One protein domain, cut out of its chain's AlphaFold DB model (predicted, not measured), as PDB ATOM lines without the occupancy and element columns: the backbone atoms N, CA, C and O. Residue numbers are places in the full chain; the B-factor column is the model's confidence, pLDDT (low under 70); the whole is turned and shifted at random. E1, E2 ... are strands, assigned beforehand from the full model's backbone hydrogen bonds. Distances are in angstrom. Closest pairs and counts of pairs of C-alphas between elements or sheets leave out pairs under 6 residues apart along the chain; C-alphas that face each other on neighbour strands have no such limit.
ATOM      1  N   ILE A   8      -8.428 -16.683   9.854       85.56
ATOM      2  CA  ILE A   8      -8.408 -16.320   8.436       85.56
ATOM      3  C   ILE A   8      -8.333 -17.598   7.613       85.56
ATOM      4  O   ILE A   8      -7.403 -18.393   7.743       85.56
ATOM      5  N   LEU A   9      -9.314 -17.764   6.737       83.81
ATOM      6  CA  LEU A   9      -9.481 -18.919   5.878       83.81
ATOM      7  C   LEU A   9      -9.415 -18.482   4.420       83.81
ATOM      8  O   LEU A   9      -9.904 -17.418   4.044       83.81
ATOM      9  N   MET A  10      -8.837 -19.335   3.584       87.19
ATOM     10  CA  MET A  10      -8.951 -19.204   2.139       87.19
ATOM     11  C   MET A  10     -10.048 -20.138   1.662       87.19
ATOM     12  O   MET A  10      -9.934 -21.357   1.799       87.19
ATOM     13  N   LEU A  11     -11.108 -19.551   1.118       85.56
ATOM     14  CA  LEU A  11     -12.217 -20.285   0.533       85.56
ATOM     15  C   LEU A  11     -12.205 -20.091  -0.980       85.56
ATOM     16  O   LEU A  11     -12.039 -18.962  -1.446       85.56
ATOM     17  N   PRO A  12     -12.370 -21.160  -1.767       86.69
ATOM     18  CA  PRO A  12     -12.411 -21.035  -3.210       86.69
ATOM     19  C   PRO A  12     -13.637 -20.224  -3.616       86.69
ATOM     20  O   PRO A  12     -14.704 -20.332  -3.011       86.69
ATOM     21  N   LYS A  13     -13.519 -19.424  -4.677       86.12
ATOM     22  CA  LYS A  13     -14.665 -18.639  -5.167       86.12
ATOM     23  C   LYS A  13     -15.857 -19.520  -5.554       86.12
ATOM     24  O   LYS A  13     -16.986 -19.058  -5.503       86.12
ATOM     25  N   THR A  14     -15.610 -20.788  -5.892       83.88
ATOM     26  CA  THR A  14     -16.634 -21.791  -6.224       83.88
ATOM     27  C   THR A  14     -17.566 -22.138  -5.067       83.88
ATOM     28  O   THR A  14     -18.658 -22.633  -5.318       83.88
ATOM     29  N   ASP A  15     -17.147 -21.902  -3.821       78.62
ATOM     30  CA  ASP A  15     -17.996 -22.096  -2.640       78.62
ATOM     31  C   ASP A  15     -19.055 -20.991  -2.487       78.62
ATOM     32  O   ASP A  15     -19.967 -21.098  -1.668       78.62
ATOM     33  N   PHE A  16     -18.967 -19.931  -3.294       81.12
ATOM     34  CA  PHE A  16     -19.883 -18.802  -3.266       81.12
ATOM     35  C   PHE A  16     -20.689 -18.729  -4.558       81.12
ATOM     36  O   PHE A  16     -20.144 -18.683  -5.658       81.12
ATOM     37  N   ASN A  17     -22.014 -18.667  -4.419       78.62
ATOM     38  CA  ASN A  17     -22.921 -18.468  -5.552       78.62
ATOM     39  C   ASN A  17     -22.904 -17.025  -6.088       78.62
ATOM     40  O   ASN A  17     -23.396 -16.776  -7.185       78.62
ATOM     41  N   ASP A  18     -22.334 -16.087  -5.327       80.94
ATOM     42  CA  ASP A  18     -22.288 -14.662  -5.641       80.94
ATOM     43  C   ASP A  18     -20.845 -14.152  -5.640       80.94
ATOM     44  O   ASP A  18     -20.007 -14.598  -4.853       80.94
ATOM     45  N   ALA A  19     -20.562 -13.167  -6.496       81.81
ATOM     46  CA  ALA A  19     -19.291 -12.458  -6.474       81.81
ATOM     47  C   ALA A  19     -19.232 -11.542  -5.243       81.81
ATOM     48  O   ALA A  19     -19.915 -10.521  -5.190       81.81
ATOM     49  N   LEU A  20     -18.409 -11.907  -4.261       85.81
ATOM     50  CA  LEU A  20     -18.207 -11.117  -3.047       85.81
ATOM     51  C   LEU A  20     -17.148 -10.030  -3.257       85.81
ATOM     52  O   LEU A  20     -16.181 -10.229  -4.002       85.81
ATOM     53  N   THR A  21     -17.309  -8.897  -2.568       88.12
ATOM     54  CA  THR A  21     -16.328  -7.806  -2.533       88.12
ATOM     55  C   THR A  21     -15.622  -7.723  -1.177       88.12
ATOM     56  O   THR A  21     -16.063  -8.302  -0.188       88.12
ATOM     57  N   VAL A  22     -14.473  -7.038  -1.112       89.94
ATOM     58  CA  VAL A  22     -13.749  -6.856   0.158       89.94
ATOM     59  C   VAL A  22     -14.617  -6.055   1.124       89.94
ATOM     60  O   VAL A  22     -15.048  -4.948   0.810       89.94
ATOM     61  N   GLY A  23     -14.824  -6.600   2.320       87.38
ATOM     62  CA  GLY A  23     -15.676  -6.034   3.357       87.38
ATOM     63  C   GLY A  23     -17.072  -6.647   3.424       87.38
ATOM     64  O   GLY A  23     -17.741  -6.412   4.431       87.38
ATOM     65  N   ASP A  24     -17.484  -7.444   2.430       88.94
ATOM     66  CA  ASP A  24     -18.748  -8.183   2.486       88.94
ATOM     67  C   ASP A  24     -18.730  -9.227   3.600       88.94
ATOM     68  O   ASP A  24     -17.733  -9.924   3.820       88.94
ATOM     69  N   GLU A  25     -19.869  -9.351   4.272       89.94
ATOM     70  CA  GLU A  25     -20.121 -10.336   5.316       89.94
ATOM     71  C   GLU A  25     -21.094 -11.378   4.763       89.94
ATOM     72  O   GLU A  25     -22.165 -11.045   4.249       89.94
ATOM     73  N   ARG A  26     -20.701 -12.651   4.816       86.62
ATOM     74  CA  ARG A  26     -21.481 -13.761   4.275       86.62
ATOM     75  C   ARG A  26     -21.539 -14.894   5.280       86.62
ATOM     76  O   ARG A  26     -20.561 -15.191   5.957       86.62
ATOM     77  N   GLU A  27     -22.685 -15.544   5.354       85.06
ATOM     78  CA  GLU A  27     -22.814 -16.802   6.079       85.06
ATOM     79  C   GLU A  27     -22.258 -17.922   5.203       85.06
ATOM     80  O   GLU A  27     -22.590 -18.032   4.019       85.06
ATOM     81  N   HIS A  28     -21.379 -18.734   5.777       82.25
ATOM     82  CA  HIS A  28     -20.818 -19.901   5.130       82.25
ATOM     83  C   HIS A  28     -21.169 -21.133   5.960       82.25
ATOM     84  O   HIS A  28     -20.724 -21.297   7.100       82.25
ATOM     85  N   PHE A  29     -22.023 -21.970   5.379       75.19
ATOM     86  CA  PHE A  29     -22.601 -23.130   6.041       75.19
ATOM     87  C   PHE A  29     -21.748 -24.364   5.799       75.19
ATOM     88  O   PHE A  29     -21.280 -24.607   4.688       75.19
ATOM     89  N   GLY A  30     -21.589 -25.175   6.837       69.00
ATOM     90  CA  GLY A  30     -20.892 -26.446   6.719       69.00
ATOM     91  C   GLY A  30     -19.388 -26.329   6.484       69.00
ATOM     92  O   GLY A  30     -18.804 -27.231   5.880       69.00
ATOM     93  N   LEU A  31     -18.748 -25.273   7.000       77.44
ATOM     94  CA  LEU A  31     -17.293 -25.186   7.033       77.44
ATOM     95  C   LEU A  31     -16.761 -26.401   7.802       77.44
ATOM     96  O   LEU A  31     -16.959 -26.528   9.015       77.44
ATOM     97  N   ILE A  32     -16.131 -27.331   7.085       68.69
ATOM     98  CA  ILE A  32     -15.629 -28.556   7.699       68.69
ATOM     99  C   ILE A  32     -14.362 -28.209   8.468       68.69
ATOM    100  O   ILE A  32     -13.332 -27.878   7.871       68.69
ATOM    101  N   ASP A  33     -14.420 -28.352   9.790       66.81
ATOM    102  CA  ASP A  33     -13.228 -28.290  10.620       66.81
ATOM    103  C   ASP A  33     -12.353 -29.528  10.358       66.81
ATOM    104  O   ASP A  33     -12.482 -30.571  10.999       66.81
ATOM    105  N   LYS A  34     -11.475 -29.443   9.355       60.28
ATOM    106  CA  LYS A  34     -10.543 -30.524   8.984       60.28
ATOM    107  C   LYS A  34      -9.342 -30.636   9.916       60.28
ATOM    108  O   LYS A  34      -8.454 -31.450   9.687       60.28
ATOM    109  N   ARG A  35      -9.271 -29.795  10.942       59.56
ATOM    110  CA  ARG A  35      -8.125 -29.737  11.840       59.56
ATOM    111  C   ARG A  35      -8.138 -30.863  12.884       59.56
ATOM    112  O   ARG A  35      -7.151 -30.996  13.612       59.56
ATOM    113  N   ASP A  36      -9.240 -31.603  12.998       50.06
ATOM    114  CA  ASP A  36      -9.363 -32.830  13.781       50.06
ATOM    115  C   ASP A  36      -9.674 -33.981  12.811       50.06
ATOM    116  O   ASP A  36     -10.811 -34.169  12.380       50.06
ATOM    117  N   GLU A  37      -8.644 -34.735  12.412       55.41
ATOM    118  CA  GLU A  37      -8.778 -35.846  11.450       55.41
ATOM    119  C   GLU A  37      -9.761 -36.931  11.925       55.41
ATOM    120  O   GLU A  37     -10.296 -37.683  11.113       55.41
ATOM    121  N   TYR A  38     -10.036 -36.986  13.232       58.34
ATOM    122  CA  TYR A  38     -10.912 -37.972  13.860       58.34
ATOM    123  C   TYR A  38     -12.330 -37.451  14.135       58.34
ATOM    124  O   TYR A  38     -13.245 -38.257  14.315       58.34
ATOM    125  N   LYS A  39     -12.541 -36.128  14.162       56.00
ATOM    126  CA  LYS A  39     -13.848 -35.490  14.376       56.00
ATOM    127  C   LYS A  39     -13.985 -34.232  13.525       56.00
ATOM    128  O   LYS A  39     -13.973 -33.113  14.028       56.00
ATOM    129  N   GLN A  40     -14.185 -34.439  12.231       61.69
ATOM    130  CA  GLN A  40     -14.607 -33.372  11.333       61.69
ATOM    131  C   GLN A  40     -16.011 -32.912  11.733       61.69
ATOM    132  O   GLN A  40     -16.978 -33.665  11.618       61.69
ATOM    133  N   VAL A  41     -16.112 -31.690  12.252       66.38
ATOM    134  CA  VAL A  41     -17.392 -31.071  12.602       66.38
ATOM    135  C   VAL A  41     -17.672 -29.983  11.581       66.38
ATOM    136  O   VAL A  41     -16.879 -29.058  11.421       66.38
ATOM    137  N   SER A  42     -18.803 -30.102  10.897       71.88
ATOM    138  CA  SER A  42     -19.353 -29.021  10.087       71.88
ATOM    139  C   SER A  42     -19.864 -27.931  11.019       71.88
ATOM    140  O   SER A  42     -20.691 -28.208  11.890       71.88
ATOM    141  N   ARG A  43     -19.349 -26.712  10.868       74.50
ATOM    142  CA  ARG A  43     -19.828 -25.546  11.611       74.50
ATOM    143  C   ARG A  43     -20.291 -24.475  10.648       74.50
ATOM    144  O   ARG A  43     -19.632 -24.215   9.644       74.50
ATOM    145  N   ASP A  44     -21.404 -23.854  10.996       82.69
ATOM    146  CA  ASP A  44     -21.892 -22.684  10.291       82.69
ATOM    147  C   ASP A  44     -21.174 -21.466  10.866       82.69
ATOM    148  O   ASP A  44     -21.027 -21.322  12.083       82.69
ATOM    149  N   VAL A  45     -20.631 -20.628   9.992       84.75
ATOM    150  CA  VAL A  45     -19.809 -19.486  10.391       84.75
ATOM    151  C   VAL A  45     -20.217 -18.247   9.617       84.75
ATOM    152  O   VAL A  45     -20.535 -18.309   8.430       84.75
ATOM    153  N   LEU A  46     -20.169 -17.101  10.284       88.81
ATOM    154  CA  LEU A  46     -20.218 -15.811   9.622       88.81
ATOM    155  C   LEU A  46     -18.790 -15.423   9.254       88.81
ATOM    156  O   LEU A  46     -17.901 -15.410  10.107       88.81
ATOM    157  N   ILE A  47     -18.564 -15.102   7.988       90.25
ATOM    158  CA  ILE A  47     -17.253 -14.732   7.463       90.25
ATOM    159  C   ILE A  47     -17.290 -13.345   6.833       90.25
ATOM    160  O   ILE A  47     -18.300 -12.925   6.277       90.25
ATOM    161  N   LYS A  48     -16.163 -12.638   6.891       91.81
ATOM    162  CA  LYS A  48     -15.943 -11.356   6.224       91.81
ATOM    163  C   LYS A  48     -14.859 -11.490   5.184       91.81
ATOM    164  O   LYS A  48     -13.757 -11.905   5.529       91.81
ATOM    165  N   VAL A  49     -15.109 -11.078   3.952       90.75
ATOM    166  CA  VAL A  49     -14.056 -11.045   2.935       90.75
ATOM    167  C   VAL A  49     -13.054  -9.950   3.288       90.75
ATOM    168  O   VAL A  49     -13.399  -8.772   3.348       90.75
ATOM    169  N   VAL A  50     -11.805 -10.334   3.531       91.75
ATOM    170  CA  VAL A  50     -10.694  -9.417   3.828       91.75
ATOM    171  C   VAL A  50      -9.827  -9.169   2.601       91.75
ATOM    172  O   VAL A  50      -9.341  -8.054   2.425       91.75
ATOM    173  N   ALA A  51      -9.684 -10.160   1.720       91.12
ATOM    174  CA  ALA A  51      -9.006  -9.992   0.439       91.12
ATOM    175  C   ALA A  51      -9.596 -10.910  -0.637       91.12
ATOM    176  O   ALA A  51     -10.244 -11.919  -0.357       91.12
ATOM    177  N   ILE A  52      -9.365 -10.545  -1.896       91.25
ATOM    178  CA  ILE A  52      -9.797 -11.314  -3.062       91.25
ATOM    179  C   ILE A  52      -8.547 -11.670  -3.853       91.25
ATOM    180  O   ILE A  52      -7.829 -10.784  -4.309       91.25
ATOM    181  N   HIS A  53      -8.316 -12.964  -4.022       90.44
ATOM    182  CA  HIS A  53      -7.283 -13.521  -4.893       90.44
ATOM    183  C   HIS A  53      -7.922 -13.975  -6.213       90.44
ATOM    184  O   HIS A  53      -9.146 -13.932  -6.345       90.44
ATOM    185  N   ASP A  54      -7.139 -14.396  -7.208       86.69
ATOM    186  CA  ASP A  54      -7.674 -14.825  -8.515       86.69
ATOM    187  C   ASP A  54      -8.709 -15.959  -8.386       86.69
ATOM    188  O   ASP A  54      -9.841 -15.807  -8.851       86.69
ATOM    189  N   ASP A  55      -8.385 -17.020  -7.641       88.06
ATOM    190  CA  ASP A  55      -9.241 -18.211  -7.496       88.06
ATOM    191  C   ASP A  55      -9.894 -18.364  -6.113       88.06
ATOM    192  O   ASP A  55     -10.785 -19.196  -5.925       88.06
ATOM    193  N   ASN A  56      -9.481 -17.555  -5.133       91.38
ATOM    194  CA  ASN A  56      -9.898 -17.700  -3.738       91.38
ATOM    195  C   ASN A  56     -10.326 -16.364  -3.124       91.38
ATOM    196  O   ASN A  56      -9.812 -15.303  -3.474       91.38
ATOM    197  N   TYR A  57     -11.234 -16.428  -2.160       89.94
ATOM    198  CA  TYR A  57     -11.510 -15.363  -1.214       89.94
ATOM    199  C   TYR A  57     -10.736 -15.625   0.071       89.94
ATOM    200  O   TYR A  57     -10.786 -16.716   0.637       89.94
ATOM    201  N   GLU A  58     -10.022 -14.609   0.536       90.94
ATOM    202  CA  GLU A  58      -9.484 -14.596   1.884       90.94
ATOM    203  C   GLU A  58     -10.554 -14.012   2.790       90.94
ATOM    204  O   GLU A  58     -11.000 -12.873   2.605       90.94
ATOM    205  N   VAL A  59     -10.999 -14.815   3.742       90.12
ATOM    206  CA  VAL A  59     -12.127 -14.487   4.594       90.12
ATOM    207  C   VAL A  59     -11.738 -14.649   6.049       90.12
ATOM    208  O   VAL A  59     -10.971 -15.534   6.411       90.12
ATOM    209  N   LYS A  60     -12.274 -13.788   6.898       89.75
ATOM    210  CA  LYS A  60     -12.074 -13.821   8.336       89.75
ATOM    211  C   LYS A  60     -13.352 -14.296   8.999       89.75
ATOM    212  O   LYS A  60     -14.405 -13.714   8.754       89.75
ATOM    213  N   VAL A  61     -13.267 -15.315   9.841       87.19
ATOM    214  CA  VAL A  61     -14.399 -15.765  10.653       87.19
ATOM    215  C   VAL A  61     -14.727 -14.667  11.659       87.19
ATOM    216  O   VAL A  61     -13.898 -14.314  12.495       87.19
ATOM    217  N   ILE A  62     -15.916 -14.090  11.545       89.00
ATOM    218  CA  ILE A  62     -16.409 -13.038  12.440       89.00
ATOM    219  C   ILE A  62     -17.225 -13.640  13.573       89.00
ATOM    220  O   ILE A  62     -17.195 -13.134  14.689       89.00
ATOM    221  N   ASP A  63     -17.955 -14.712  13.274       83.25
ATOM    222  CA  ASP A  63     -18.783 -15.394  14.252       83.25
ATOM    223  C   ASP A  63     -18.927 -16.874  13.897       83.25
ATOM    224  O   ASP A  63     -18.788 -17.270  12.736       83.25
ATOM    225  N   ILE A  64     -19.201 -17.699  14.900       81.06
ATOM    226  CA  ILE A  64     -19.495 -19.119  14.717       81.06
ATOM    227  C   ILE A  64     -20.941 -19.314  15.141       81.06
ATOM    228  O   ILE A  64     -21.266 -19.229  16.324       81.06
ATOM    229  N   LEU A  65     -21.797 -19.597  14.164       74.62
ATOM    230  CA  LEU A  65     -23.207 -19.881  14.366       74.62
ATOM    231  C   LEU A  65     -23.318 -21.297  14.949       74.62
ATOM    232  O   LEU A  65     -23.527 -22.284  14.251       74.62
ATOM    233  N   THR A  66     -23.084 -21.421  16.254       63.56
ATOM    234  CA  THR A  66     -23.447 -22.628  16.998       63.56
ATOM    235  C   THR A  66     -24.953 -22.630  17.269       63.56
ATOM    236  O   THR A  66     -25.484 -21.571  17.608       63.56
TER     237      THR A  66
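What this domain is: This is residues 8 to 66 of the 67 residues of an uncharacterized protein of Halomonas sp. (UniProt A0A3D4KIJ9). A strongly twisted, curled sheet of four strands, E2, E3 and E4 bent, makes the body, and residues 13 to 24 link its edge strands E1 and E2; the E2-E3 hairpin reaches one end of the long axis. The 59 printed residues have E1, E2, E3, E4 along the chain, sheet order E1 E4 E3 E2, antiparallel, all strand, no named helix. The whole is compact, radius of gyration of the C-alphas 11.4 A, spans 34 by 21 by 19 A.

Where its parts are: E3, residues 41 to 52, measures 26.3 A; E4, 56 to 65, 22.6 A, ends at (-23.207, -19.881, 14.366); E2, 25 to 33, 19.9 A; E1, 8 to 12, 13.2 A, begins at (-8.408, -16.320, 8.436).

How they stand to each other: E2, E3 and E4 form a meander, each the antiparallel neighbour of the one before; E1, antiparallel to E4, completes a Greek key. N 45 and O 28 lie 3.0 A apart, N 60 and O 48 2.8 A, N 9 and O 59 2.8 A. E1 and E2 are apart.

The domain as a whole: C-alphas of Thr 21 and Tyr 38 are farthest apart, 34.8 A. The printed part has no cut; E1 to E2 is a long link. Residues 30, 32 to 41 and 66 have pLDDT under 70.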